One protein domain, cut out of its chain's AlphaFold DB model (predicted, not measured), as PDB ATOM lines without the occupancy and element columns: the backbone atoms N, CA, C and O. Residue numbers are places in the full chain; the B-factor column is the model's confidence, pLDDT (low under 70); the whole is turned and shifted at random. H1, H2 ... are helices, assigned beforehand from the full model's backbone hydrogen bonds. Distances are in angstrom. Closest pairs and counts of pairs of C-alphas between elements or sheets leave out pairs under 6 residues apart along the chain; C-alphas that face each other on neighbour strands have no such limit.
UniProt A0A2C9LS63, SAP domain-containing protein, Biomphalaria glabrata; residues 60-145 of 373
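AT A GLANCE: This is residues 60 to 145 of the 373 residues of the protein "SAP domain-containing protein" of Biomphalaria glabrata (UniProt A0A2C9LS63). What shape is this? A long, thin rod: helix H1 runs to a loop at one end, and H2 folds back beside it with a narrow gap between; H1 reaches past the end of H2. What is it made of? The 86 printed residues hold two named helices, H1 then H2, and no named strand; the class is all helix. How large is it? It is extended, with a radius of gyration of the C-alphas of 21.2 A and spans of 76 by 21 by 9 A.

IN THESE COORDINATES: Where is H1? Residues 60 to 104, 66.6 A long, from C-alpha 60 at (26.149, 31.247, 111.789). Where is H2? Residues 113 to 145, 49.0 A long, ending with C-alpha 145 at (29.395, 19.580, 135.960).

HOW THE PARTS SIT: Do the helices meet? H1 and H2 are near each other: no pair of C-alphas is within 8 A, but 9 pairs are within 10 A. Residues 60 to 86 of H1 and 130 to 145 of H2, among others, stand free. Are their backbones well formed? In H2 every O i to N i+4 pair is within hydrogen-bond range; in H1, 40 of 41.

THE WHOLE: How far does it reach? The farthest C-alphas, of Thr 60 and Asn 109, are 76.1 A apart. Is it continuous? The printed part has no cut, and the link from H1 to H2 is short, 8 residues. Where is confidence low? Residues 105 to 112, 141 and 143 to 145 have pLDDT under 70.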
ATOM      1  N   THR A  60      26.159  29.852 111.329       89.75
ATOM      2  CA  THR A  60      26.149  31.247 111.789       89.75
ATOM      3  C   THR A  60      25.491  31.386 113.162       89.75
ATOM      4  O   THR A  60      25.999  32.109 114.017       89.75
ATOM      5  N   GLU A  61      24.365  30.708 113.403       88.12
ATOM      6  CA  GLU A  61      23.708  30.714 114.720       88.12
ATOM      7  C   GLU A  61      24.554  29.979 115.770       88.12
ATOM      8  O   GLU A  61      24.677  30.450 116.908       88.12
ATOM      9  N   LEU A  62      25.218  28.887 115.377       89.06
ATOM     10  CA  LEU A  62      26.157  28.165 116.233       89.06
ATOM     11  C   LEU A  62      27.348  29.049 116.631       89.06
ATOM     12  O   LEU A  62      27.635  29.185 117.821       89.06
ATOM     13  N   LEU A  63      27.994  29.710 115.665       92.81
ATOM     14  CA  LEU A  63      29.111  30.626 115.919       92.81
ATOM     15  C   LEU A  63      28.694  31.797 116.813       92.81
ATOM     16  O   LEU A  63      29.408  32.124 117.759       92.81
ATOM     17  N   LYS A  64      27.511  32.383 116.590       94.31
ATOM     18  CA  LYS A  64      26.964  33.431 117.471       94.31
ATOM     19  C   LYS A  64      26.775  32.935 118.901       94.31
ATOM     20  O   LYS A  64      27.115  33.640 119.849       94.31
ATOM     21  N   THR A  65      26.260  31.719 119.062       92.88
ATOM     22  CA  THR A  65      26.058  31.107 120.380       92.88
ATOM     23  C   THR A  65      27.390  30.857 121.084       92.88
ATOM     24  O   THR A  65      27.526  31.172 122.268       92.88
ATOM     25  N   LEU A  66      28.391  30.347 120.364       93.94
ATOM     26  CA  LEU A  66      29.743  30.151 120.888       93.94
ATOM     27  C   LEU A  66      30.392  31.478 121.281       93.94
ATOM     28  O   LEU A  66      30.918  31.594 122.385       93.94
ATOM     29  N   GLN A  67      30.284  32.503 120.438       96.38
ATOM     30  CA  GLN A  67      30.817  33.834 120.723       96.38
ATOM     31  C   GLN A  67      30.164  34.453 121.966       96.38
ATOM     32  O   GLN A  67      30.858  35.000 122.824       96.38
ATOM     33  N   TYR A  68      28.842  34.330 122.108       95.44
ATOM     34  CA  TYR A  68      28.125  34.787 123.298       95.44
ATOM     35  C   TYR A  68      28.608  34.069 124.566       95.44
ATOM     36  O   TYR A  68      28.920  34.720 125.565       95.44
ATOM     37  N   LYS A  69      28.731  32.735 124.518       93.25
ATOM     38  CA  LYS A  69      29.254  31.943 125.640       93.25
ATOM     39  C   LYS A  69      30.693  32.332 125.984       93.25
ATOM     40  O   LYS A  69      30.996  32.528 127.156       93.25
ATOM     41  N   MET A  70      31.552  32.525 124.986       94.12
ATOM     42  CA  MET A  70      32.941  32.942 125.188       94.12
ATOM     43  C   MET A  70      33.034  34.326 125.840       94.12
ATOM     44  O   MET A  70      33.820  34.522 126.764       94.12
ATOM     45  N   ASN A  71      32.179  35.267 125.433       94.75
ATOM     46  CA  ASN A  71      32.091  36.580 126.072       94.75
ATOM     47  C   ASN A  71      31.615  36.477 127.529       94.75
ATOM     48  O   ASN A  71      32.166  37.140 128.403       94.75
ATOM     49  N   SER A  72      30.641  35.614 127.820       94.25
ATOM     50  CA  SER A  72      30.183  35.370 129.194       94.25
ATOM     51  C   SER A  72      31.285  34.772 130.082       94.25
ATOM     52  O   SER A  72      31.465  35.205 131.226       94.25
ATOM     53  N   VAL A  73      32.068  33.832 129.545       91.12
ATOM     54  CA  VAL A  73      33.243  33.272 130.230       91.12
ATOM     55  C   VAL A  73      34.296  34.356 130.458       91.12
ATOM     56  O   VAL A  73      34.795  34.488 131.572       91.12
ATOM     57  N   LYS A  74      34.575  35.198 129.456       95.38
ATOM     58  CA  LYS A  74      35.521  36.319 129.565       95.38
ATOM     59  C   LYS A  74      35.153  37.286 130.692       95.38
ATOM     60  O   LYS A  74      36.021  37.674 131.468       95.38
ATOM     61  N   GLU A  75      33.881  37.653 130.818       94.62
ATOM     62  CA  GLU A  75      33.426  38.521 131.915       94.62
ATOM     63  C   GLU A  75      33.518  37.829 133.282       94.62
ATOM     64  O   GLU A  75      33.880  38.456 134.279       94.62
ATOM     65  N   SER A  76      33.274  36.517 133.334       92.56
ATOM     66  CA  SER A  76      33.467  35.730 134.558       92.56
ATOM     67  C   SER A  76      34.942  35.680 134.979       92.56
ATOM     68  O   SER A  76      35.235  35.850 136.161       92.56
ATOM     69  N   ILE A  77      35.868  35.535 134.025       91.50
ATOM     70  CA  ILE A  77      37.319  35.565 134.272       91.50
ATOM     71  C   ILE A  77      37.746  36.927 134.828       91.50
ATOM     72  O   ILE A  77      38.392  36.972 135.870       91.50
ATOM     73  N   LYS A  78      37.316  38.038 134.214       95.50
ATOM     74  CA  LYS A  78      37.610  39.394 134.721       95.50
ATOM     75  C   LYS A  78      37.126  39.600 136.156       95.50
ATOM     76  O   LYS A  78      37.799  40.238 136.965       95.50
ATOM     77  N   LYS A  79      35.947  39.065 136.487       94.69
ATOM     78  CA  LYS A  79      35.414  39.133 137.850       94.69
ATOM     79  C   LYS A  79      36.323  38.391 138.832       94.69
ATOM     80  O   LYS A  79      36.676  38.962 139.862       94.69
ATOM     81  N   ILE A  80      36.725  37.164 138.500       88.06
ATOM     82  CA  ILE A  80      37.646  36.362 139.317       88.06
ATOM     83  C   ILE A  80      38.989  37.087 139.485       88.06
ATOM     84  O   ILE A  80      39.488  37.196 140.600       88.06
ATOM     85  N   GLU A  81      39.534  37.660 138.414       92.94
ATOM     86  CA  GLU A  81      40.783  38.429 138.441       92.94
ATOM     87  C   GLU A  81      40.700  39.631 139.398       92.94
ATOM     88  O   GLU A  81      41.577  39.828 140.241       92.94
ATOM     89  N   SER A  82      39.603  40.396 139.352       95.00
ATOM     90  CA  SER A  82      39.387  41.520 140.275       95.00
ATOM     91  C   SER A  82      39.286  41.083 141.744       95.00
ATOM     92  O   SER A  82      39.768  41.778 142.646       95.00
ATOM     93  N   GLU A  83      38.704  39.910 141.996       93.00
ATOM     94  CA  GLU A  83      38.579  39.345 143.335       93.00
ATOM     95  C   GLU A  83      39.934  38.860 143.868       93.00
ATOM     96  O   GLU A  83      40.289  39.165 145.009       93.00
ATOM     97  N   ILE A  84      40.725  38.184 143.028       89.00
ATOM     98  CA  ILE A  84      42.097  37.770 143.348       89.00
ATOM     99  C   ILE A  84      42.954  38.996 143.681       89.00
ATOM    100  O   ILE A  84      43.593  39.019 144.733       89.00
ATOM    101  N   ASN A  85      42.907  40.044 142.856       92.50
ATOM    102  CA  ASN A  85      43.667  41.277 143.082       92.50
ATOM    103  C   ASN A  85      43.282  41.965 144.400       92.50
ATOM    104  O   ASN A  85      44.148  42.431 145.147       92.50
ATOM    105  N   THR A  86      41.988  41.980 144.732       93.44
ATOM    106  CA  THR A  86      41.502  42.523 146.008       93.44
ATOM    107  C   THR A  86      42.043  41.718 147.191       93.44
ATOM    108  O   THR A  86      42.556  42.296 148.149       93.44
ATOM    109  N   ARG A  87      41.992  40.382 147.115       85.38
ATOM    110  CA  ARG A  87      42.520  39.503 148.171       85.38
ATOM    111  C   ARG A  87      44.029  39.639 148.332       85.38
ATOM    112  O   ARG A  87      44.510  39.687 149.460       85.38
ATOM    113  N   PHE A  88      44.764  39.749 147.230       90.62
ATOM    114  CA  PHE A  88      46.214  39.921 147.254       90.62
ATOM    115  C   PHE A  88      46.617  41.254 147.906       90.62
ATOM    116  O   PHE A  88      47.537  41.297 148.720       90.62
ATOM    117  N   SER A  89      45.873  42.334 147.638       93.81
ATOM    118  CA  SER A  89      46.063  43.623 148.319       93.81
ATOM    119  C   SER A  89      45.846  43.518 149.834       93.81
ATOM    120  O   SER A  89      46.684  43.982 150.611       93.81
ATOM    121  N   SER A  90      44.770  42.854 150.270       89.62
ATOM    122  CA  SER A  90      44.505  42.614 151.696       89.62
ATOM    123  C   SER A  90      45.595  41.764 152.355       89.62
ATOM    124  O   SER A  90      46.020  42.064 153.469       89.62
ATOM    125  N   PHE A  91      46.093  40.739 151.659       86.25
ATOM    126  CA  PHE A  91      47.196  39.911 152.141       86.25
ATOM    127  C   PHE A  91      48.478  40.731 152.340       86.25
ATOM    128  O   PHE A  91      49.080  40.670 153.409       86.25
ATOM    129  N   ASN A  92      48.843  41.578 151.374       90.75
ATOM    130  CA  ASN A  92      50.012  42.454 151.492       90.75
ATOM    131  C   ASN A  92      49.902  43.427 152.678       90.75
ATOM    132  O   ASN A  92      50.894  43.687 153.364       90.75
ATOM    133  N   GLN A  93      48.701  43.948 152.957       90.81
ATOM    134  CA  GLN A  93      48.458  44.783 154.138       90.81
ATOM    135  C   GLN A  93      48.641  43.997 155.442       90.81
ATOM    136  O   GLN A  93      49.271  44.500 156.373       90.81
ATOM    137  N   LEU A  94      48.149  42.756 155.496       87.69
ATOM    138  CA  LEU A  94      48.334  41.876 156.648       87.69
ATOM    139  C   LEU A  94      49.817  41.562 156.885       87.69
ATOM    140  O   LEU A  94      50.296  41.701 158.008       87.69
ATOM    141  N   THR A  95      50.564  41.209 155.836       86.81
ATOM    142  CA  THR A  95      52.012  40.972 155.926       86.81
ATOM    143  C   THR A  95      52.745  42.196 156.469       86.81
ATOM    144  O   THR A  95      53.607  42.069 157.337       86.81
ATOM    145  N   LYS A  96      52.371  43.399 156.015       92.94
ATOM    146  CA  LYS A  96      52.944  44.646 156.528       92.94
ATOM    147  C   LYS A  96      52.672  44.827 158.027       92.94
ATOM    148  O   LYS A  96      53.607  45.102 158.771       92.94
ATOM    149  N   ALA A  97      51.432  44.617 158.471       86.12
ATOM    150  CA  ALA A  97      51.063  44.723 159.884       86.12
ATOM    151  C   ALA A  97      51.796  43.692 160.764       86.12
ATOM    152  O   ALA A  97      52.216  44.006 161.876       86.12
ATOM    153  N   MET A  98      51.996  42.469 160.259       79.69
ATOM    154  CA  MET A  98      52.778  41.443 160.956       79.69
ATOM    155  C   MET A  98      54.244  41.863 161.130       79.69
ATOM    156  O   MET A  98      54.774  41.753 162.234       79.69
ATOM    157  N   ASN A  99      54.868  42.410 160.083       86.94
ATOM    158  CA  ASN A  99      56.253  42.886 160.140       86.94
ATOM    159  C   ASN A  99      56.422  44.087 161.087       86.94
ATOM    160  O   ASN A  99      57.429  44.192 161.786       86.94
ATOM    161  N   GLU A 100      55.447  45.001 161.129       87.38
ATOM    162  CA  GLU A 100      55.446  46.127 162.073       87.38
ATOM    163  C   GLU A 100      55.328  45.643 163.529       87.38
ATOM    164  O   GLU A 100      56.035  46.140 164.406       87.38
ATOM    165  N   ASN A 101      54.510  44.619 163.791       79.00
ATOM    166  CA  ASN A 101      54.372  44.028 165.126       79.00
ATOM    167  C   ASN A 101      55.629  43.275 165.589       79.00
ATOM    168  O   ASN A 101      55.966  43.323 166.775       79.00
ATOM    169  N   GLU A 102      56.352  42.616 164.681       80.38
ATOM    170  CA  GLU A 102      57.615  41.943 165.009       80.38
ATOM    171  C   GLU A 102      58.677  42.935 165.514       80.38
ATOM    172  O   GLU A 102      59.409  42.639 166.460       80.38
ATOM    173  N   GLN A 103      58.700  44.160 164.976       77.25
ATOM    174  CA  GLN A 103      59.587  45.215 165.478       77.25
ATOM    175  C   GLN A 103      59.244  45.625 166.919       77.25
ATOM    176  O   GLN A 103      60.151  45.869 167.717       77.25
ATOM    177  N   ILE A 104      57.959  45.650 167.292       71.62
ATOM    178  CA  ILE A 104      57.506  46.039 168.639       71.62
ATOM    179  C   ILE A 104      57.915  44.992 169.693       71.62
ATOM    180  O   ILE A 104      58.310  45.357 170.806       71.62
ATOM    181  N   ALA A 105      57.907  43.702 169.337       61.88
ATOM    182  CA  ALA A 105      58.250  42.595 170.237       61.88
ATOM    183  C   ALA A 105      59.715  42.598 170.727       61.88
ATOM    184  O   ALA A 105      60.051  41.901 171.683       61.88
ATOM    185  N   THR A 106      60.593  43.415 170.134       67.44
ATOM    186  CA  THR A 106      61.986  43.574 170.596       67.44
ATOM    187  C   THR A 106      62.134  44.452 171.849       67.44
ATOM    188  O   THR A 106      63.238  44.577 172.383       67.44
ATOM    189  N   THR A 107      61.043  45.028 172.378       61.00
ATOM    190  CA  THR A 107      61.060  45.793 173.638       61.00
ATOM    191  C   THR A 107      60.691  44.913 174.853       61.00
ATOM    192  O   THR A 107      59.551  44.473 174.982       61.00
ATOM    193  N   PRO A 108      61.619  44.652 175.796       59.03
ATOM    194  CA  PRO A 108      61.554  43.484 176.690       59.03
ATOM    195  C   PRO A 108      60.561  43.538 177.869       59.03
ATOM    196  O   PRO A 108      60.678  42.714 178.766       59.03
ATOM    197  N   ASN A 109      59.594  44.462 177.932       57.69
ATOM    198  CA  ASN A 109      58.848  44.695 179.183       57.69
ATOM    199  C   ASN A 109      57.309  44.751 179.093       57.69
ATOM    200  O   ASN A 109      56.691  45.264 180.028       57.69
ATOM    201  N   LYS A 110      56.649  44.238 178.036       58.38
ATOM    202  CA  LYS A 110      55.164  44.291 178.000       58.38
ATOM    203  C   LYS A 110      54.368  43.229 177.218       58.38
ATOM    204  O   LYS A 110      53.171  43.429 177.044       58.38
ATOM    205  N   THR A 111      54.943  42.126 176.742       58.56
ATOM    206  CA  THR A 111      54.377  41.455 175.547       58.56
ATOM    207  C   THR A 111      54.233  39.931 175.628       58.56
ATOM    208  O   THR A 111      54.744  39.220 174.770       58.56
ATOM    209  N   GLU A 112      53.509  39.394 176.610       68.44
ATOM    210  CA  GLU A 112      53.033  37.996 176.519       68.44
ATOM    211  C   GLU A 112      51.559  37.968 176.074       68.44
ATOM    212  O   GLU A 112      51.232  37.433 175.020       68.44
ATOM    213  N   GLU A 113      50.697  38.721 176.763       72.50
ATOM    214  CA  GLU A 113      49.247  38.763 176.501       72.50
ATOM    215  C   GLU A 113      48.867  39.391 175.137       72.50
ATOM    216  O   GLU A 113      47.928  38.956 174.464       72.50
ATOM    217  N   GLN A 114      49.626  40.391 174.667       71.62
ATOM    218  CA  GLN A 114      49.399  40.998 173.344       71.62
ATOM    219  C   GLN A 114      49.792  40.062 172.192       71.62
ATOM    220  O   GLN A 114      49.170  40.087 171.130       71.62
ATOM    221  N   THR A 115      50.796  39.219 172.403       73.75
ATOM    222  CA  THR A 115      51.358  38.336 171.374       73.75
ATOM    223  C   THR A 115      50.422  37.163 171.091       73.75
ATOM    224  O   THR A 115      50.228  36.797 169.930       73.75
ATOM    225  N   ASP A 116      49.769  36.639 172.130       80.56
ATOM    226  CA  ASP A 116      48.742  35.601 171.995       80.56
ATOM    227  C   ASP A 116      47.492  36.130 171.284       80.56
ATOM    228  O   ASP A 116      46.985  35.485 170.367       80.56
ATOM    229  N   THR A 117      47.069  37.361 171.597       82.44
ATOM    230  CA  THR A 117      45.929  38.005 170.923       82.44
ATOM    231  C   THR A 117      46.173  38.162 169.415       82.44
ATOM    232  O   THR A 117      45.290  37.878 168.601       82.44
ATOM    233  N   ILE A 118      47.386  38.565 169.018       78.00
ATOM    234  CA  ILE A 118      47.769  38.711 167.603       78.00
ATOM    235  C   ILE A 118      47.828  37.348 166.902       78.00
ATOM    236  O   ILE A 118      47.363  37.215 165.764       78.00
ATOM    237  N   LYS A 119      48.366  36.316 167.564       80.19
ATOM    238  CA  LYS A 119      48.383  34.947 167.029       80.19
ATOM    239  C   LYS A 119      46.976  34.414 166.789       80.19
ATOM    240  O   LYS A 119      46.722  33.865 165.716       80.19
ATOM    241  N   ASP A 120      46.068  34.607 167.740       85.38
ATOM    242  CA  ASP A 120      44.686  34.150 167.613       85.38
ATOM    243  C   ASP A 120      43.940  34.901 166.507       85.38
ATOM    244  O   ASP A 120      43.292  34.265 165.674       85.38
ATOM    245  N   GLN A 121      44.110  36.225 166.391       82.19
ATOM    246  CA  GLN A 121      43.561  36.980 165.257       82.19
ATOM    247  C   GLN A 121      44.106  36.495 163.908       82.19
ATOM    248  O   GLN A 121      43.343  36.327 162.955       82.19
ATOM    249  N   THR A 122      45.409  36.219 163.824       80.12
ATOM    250  CA  THR A 122      46.038  35.705 162.596       80.12
ATOM    251  C   THR A 122      45.484  34.327 162.228       80.12
ATOM    252  O   THR A 122      45.205  34.052 161.060       80.12
ATOM    253  N   ARG A 123      45.265  33.465 163.227       86.12
ATOM    254  CA  ARG A 123      44.671  32.137 163.046       86.12
ATOM    255  C   ARG A 123      43.228  32.214 162.552       86.12
ATOM    256  O   ARG A 123      42.858  31.451 161.663       86.12
ATOM    257  N   ILE A 124      42.432  33.135 163.099       84.88
ATOM    258  CA  ILE A 124      41.045  33.366 162.672       84.88
ATOM    259  C   ILE A 124      41.013  33.825 161.209       84.88
ATOM    260  O   ILE A 124      40.310  33.213 160.408       84.88
ATOM    261  N   MET A 125      41.844  34.805 160.828       79.06
ATOM    262  CA  MET A 125      41.915  35.278 159.438       79.06
ATOM    263  C   MET A 125      42.358  34.188 158.454       79.06
ATOM    264  O   MET A 125      41.792  34.086 157.366       79.06
ATOM    265  N   MET A 126      43.336  33.343 158.811       79.62
ATOM    266  CA  MET A 126      43.730  32.223 157.942       79.62
ATOM    267  C   MET A 126      42.598  31.210 157.753       79.62
ATOM    268  O   MET A 126      42.394  30.732 156.640       79.62
ATOM    269  N   ASN A 127      41.861  30.888 158.816       84.06
ATOM    270  CA  ASN A 127      40.746  29.947 158.731       84.06
ATOM    271  C   ASN A 127      39.592  30.507 157.886       84.06
ATOM    272  O   ASN A 127      39.012  29.770 157.093       84.06
ATOM    273  N   GLU A 128      39.278  31.800 158.002       84.06
ATOM    274  CA  GLU A 128      38.291  32.455 157.134       84.06
ATOM    275  C   GLU A 128      38.732  32.447 155.667       84.06
ATOM    276  O   GLU A 128      37.924  32.151 154.783       84.06
ATOM    277  N   LEU A 129      40.019  32.691 155.395       80.50
ATOM    278  CA  LEU A 129      40.571  32.629 154.042       80.50
ATOM    279  C   LEU A 129      40.474  31.212 153.453       80.50
ATOM    280  O   LEU A 129      40.015  31.055 152.322       80.50
ATOM    281  N   LEU A 130      40.850  30.189 154.227       83.31
ATOM    282  CA  LEU A 130      40.758  28.777 153.837       83.31
ATOM    283  C   LEU A 130      39.311  28.353 153.569       83.31
ATOM    284  O   LEU A 130      39.029  27.788 152.517       83.31
ATOM    285  N   ASN A 131      38.381  28.691 154.465       83.94
ATOM    286  CA  ASN A 131      36.960  28.386 154.279       83.94
ATOM    287  C   ASN A 131      36.384  29.085 153.041       83.94
ATOM    288  O   ASN A 131      35.588  28.502 152.306       83.94
ATOM    289  N   THR A 132      36.810  30.321 152.772       81.75
ATOM    290  CA  THR A 132      36.366  31.053 151.581       81.75
ATOM    291  C   THR A 132      36.926  30.429 150.297       81.75
ATOM    292  O   THR A 132      36.214  30.366 149.293       81.75
ATOM    293  N   GLN A 133      38.173  29.944 150.305       79.31
ATOM    294  CA  GLN A 133      38.743  29.208 149.169       79.31
ATOM    295  C   GLN A 133      38.027  27.875 148.938       79.31
ATOM    296  O   GLN A 133      37.684  27.569 147.798       79.31
ATOM    297  N   GLN A 134      37.732  27.133 150.006       83.06
ATOM    298  CA  GLN A 134      36.997  25.869 149.944       83.06
ATOM    299  C   GLN A 134      35.620  26.054 149.280       83.06
ATOM    300  O   GLN A 134      35.299  25.357 148.321       83.06
ATOM    301  N   TYR A 135      34.859  27.072 149.702       83.56
ATOM    302  CA  TYR A 135      33.548  27.385 149.122       83.56
ATOM    303  C   TYR A 135      33.621  27.737 147.628       83.56
ATOM    304  O   TYR A 135      32.723  27.412 146.854       83.56
ATOM    305  N   GLN A 136      34.695  28.403 147.195       77.06
ATOM    306  CA  GLN A 136      34.879  28.739 145.782       77.06
ATOM    307  C   GLN A 136      35.223  27.526 144.925       77.06
ATOM    308  O   GLN A 136      34.730  27.436 143.806       77.06
ATOM    309  N   ILE A 137      36.027  26.596 145.444       77.75
ATOM    310  CA  ILE A 137      36.347  25.345 144.749       77.75
ATOM    311  C   ILE A 137      35.071  24.519 144.568       77.75
ATOM    312  O   ILE A 137      34.753  24.132 143.447       77.75
ATOM    313  N   GLU A 138      34.287  24.354 145.635       79.69
ATOM    314  CA  GLU A 138      33.005  23.636 145.596       79.69
ATOM    315  C   GLU A 138      32.007  24.311 144.634       79.69
ATOM    316  O   GLU A 138      31.379  23.649 143.810       79.69
ATOM    317  N   SER A 139      31.942  25.648 144.635       80.25
ATOM    318  CA  SER A 139      31.107  26.418 143.702       80.25
ATOM    319  C   SER A 139      31.523  26.277 142.232       80.25
ATOM    320  O   SER A 139      30.671  26.445 141.349       80.25
ATOM    321  N   ILE A 140      32.812  26.096 141.939       76.00
ATOM    322  CA  ILE A 140      33.299  25.907 140.566       76.00
ATOM    323  C   ILE A 140      32.952  24.498 140.096       76.00
ATOM    324  O   ILE A 140      32.499  24.346 138.962       76.00
ATOM    325  N   ASP A 141      33.085  23.503 140.970       69.88
ATOM    326  CA  ASP A 141      32.798  22.106 140.648       69.88
ATOM    327  C   ASP A 141      31.312  21.903 140.301       69.88
ATOM    328  O   ASP A 141      30.991  21.309 139.268       69.88
ATOM    329  N   GLU A 142      30.402  22.535 141.058       71.88
ATOM    330  CA  GLU A 142      28.956  22.553 140.769       71.88
ATOM    331  C   GLU A 142      28.601  23.260 139.446       71.88
ATOM    332  O   GLU A 142      27.595  22.944 138.805       71.88
ATOM    333  N   ARG A 143      29.414  24.233 139.005       66.88
ATOM    334  CA  ARG A 143      29.212  24.945 137.728       66.88
ATOM    335  C   ARG A 143      29.889  24.281 136.536       66.88
ATOM    336  O   ARG A 143      29.476  24.546 135.407       66.88
ATOM    337  N   ALA A 144      30.912  23.464 136.757       60.06
ATOM    338  CA  ALA A 144      31.617  22.742 135.705       60.06
ATOM    339  C   ALA A 144      30.878  21.455 135.295       60.06
ATOM    340  O   ALA A 144      30.920  21.067 134.126       60.06
ATOM    341  N   THR A 145      30.125  20.838 136.211       53.81
ATOM    342  CA  THR A 145      29.395  19.580 135.960       53.81
ATOM    343  C   THR A 145      28.407  19.627 134.776       53.81
ATOM    344  O   THR A 145      28.335  18.652 134.028       53.81
TER     345      THR A 145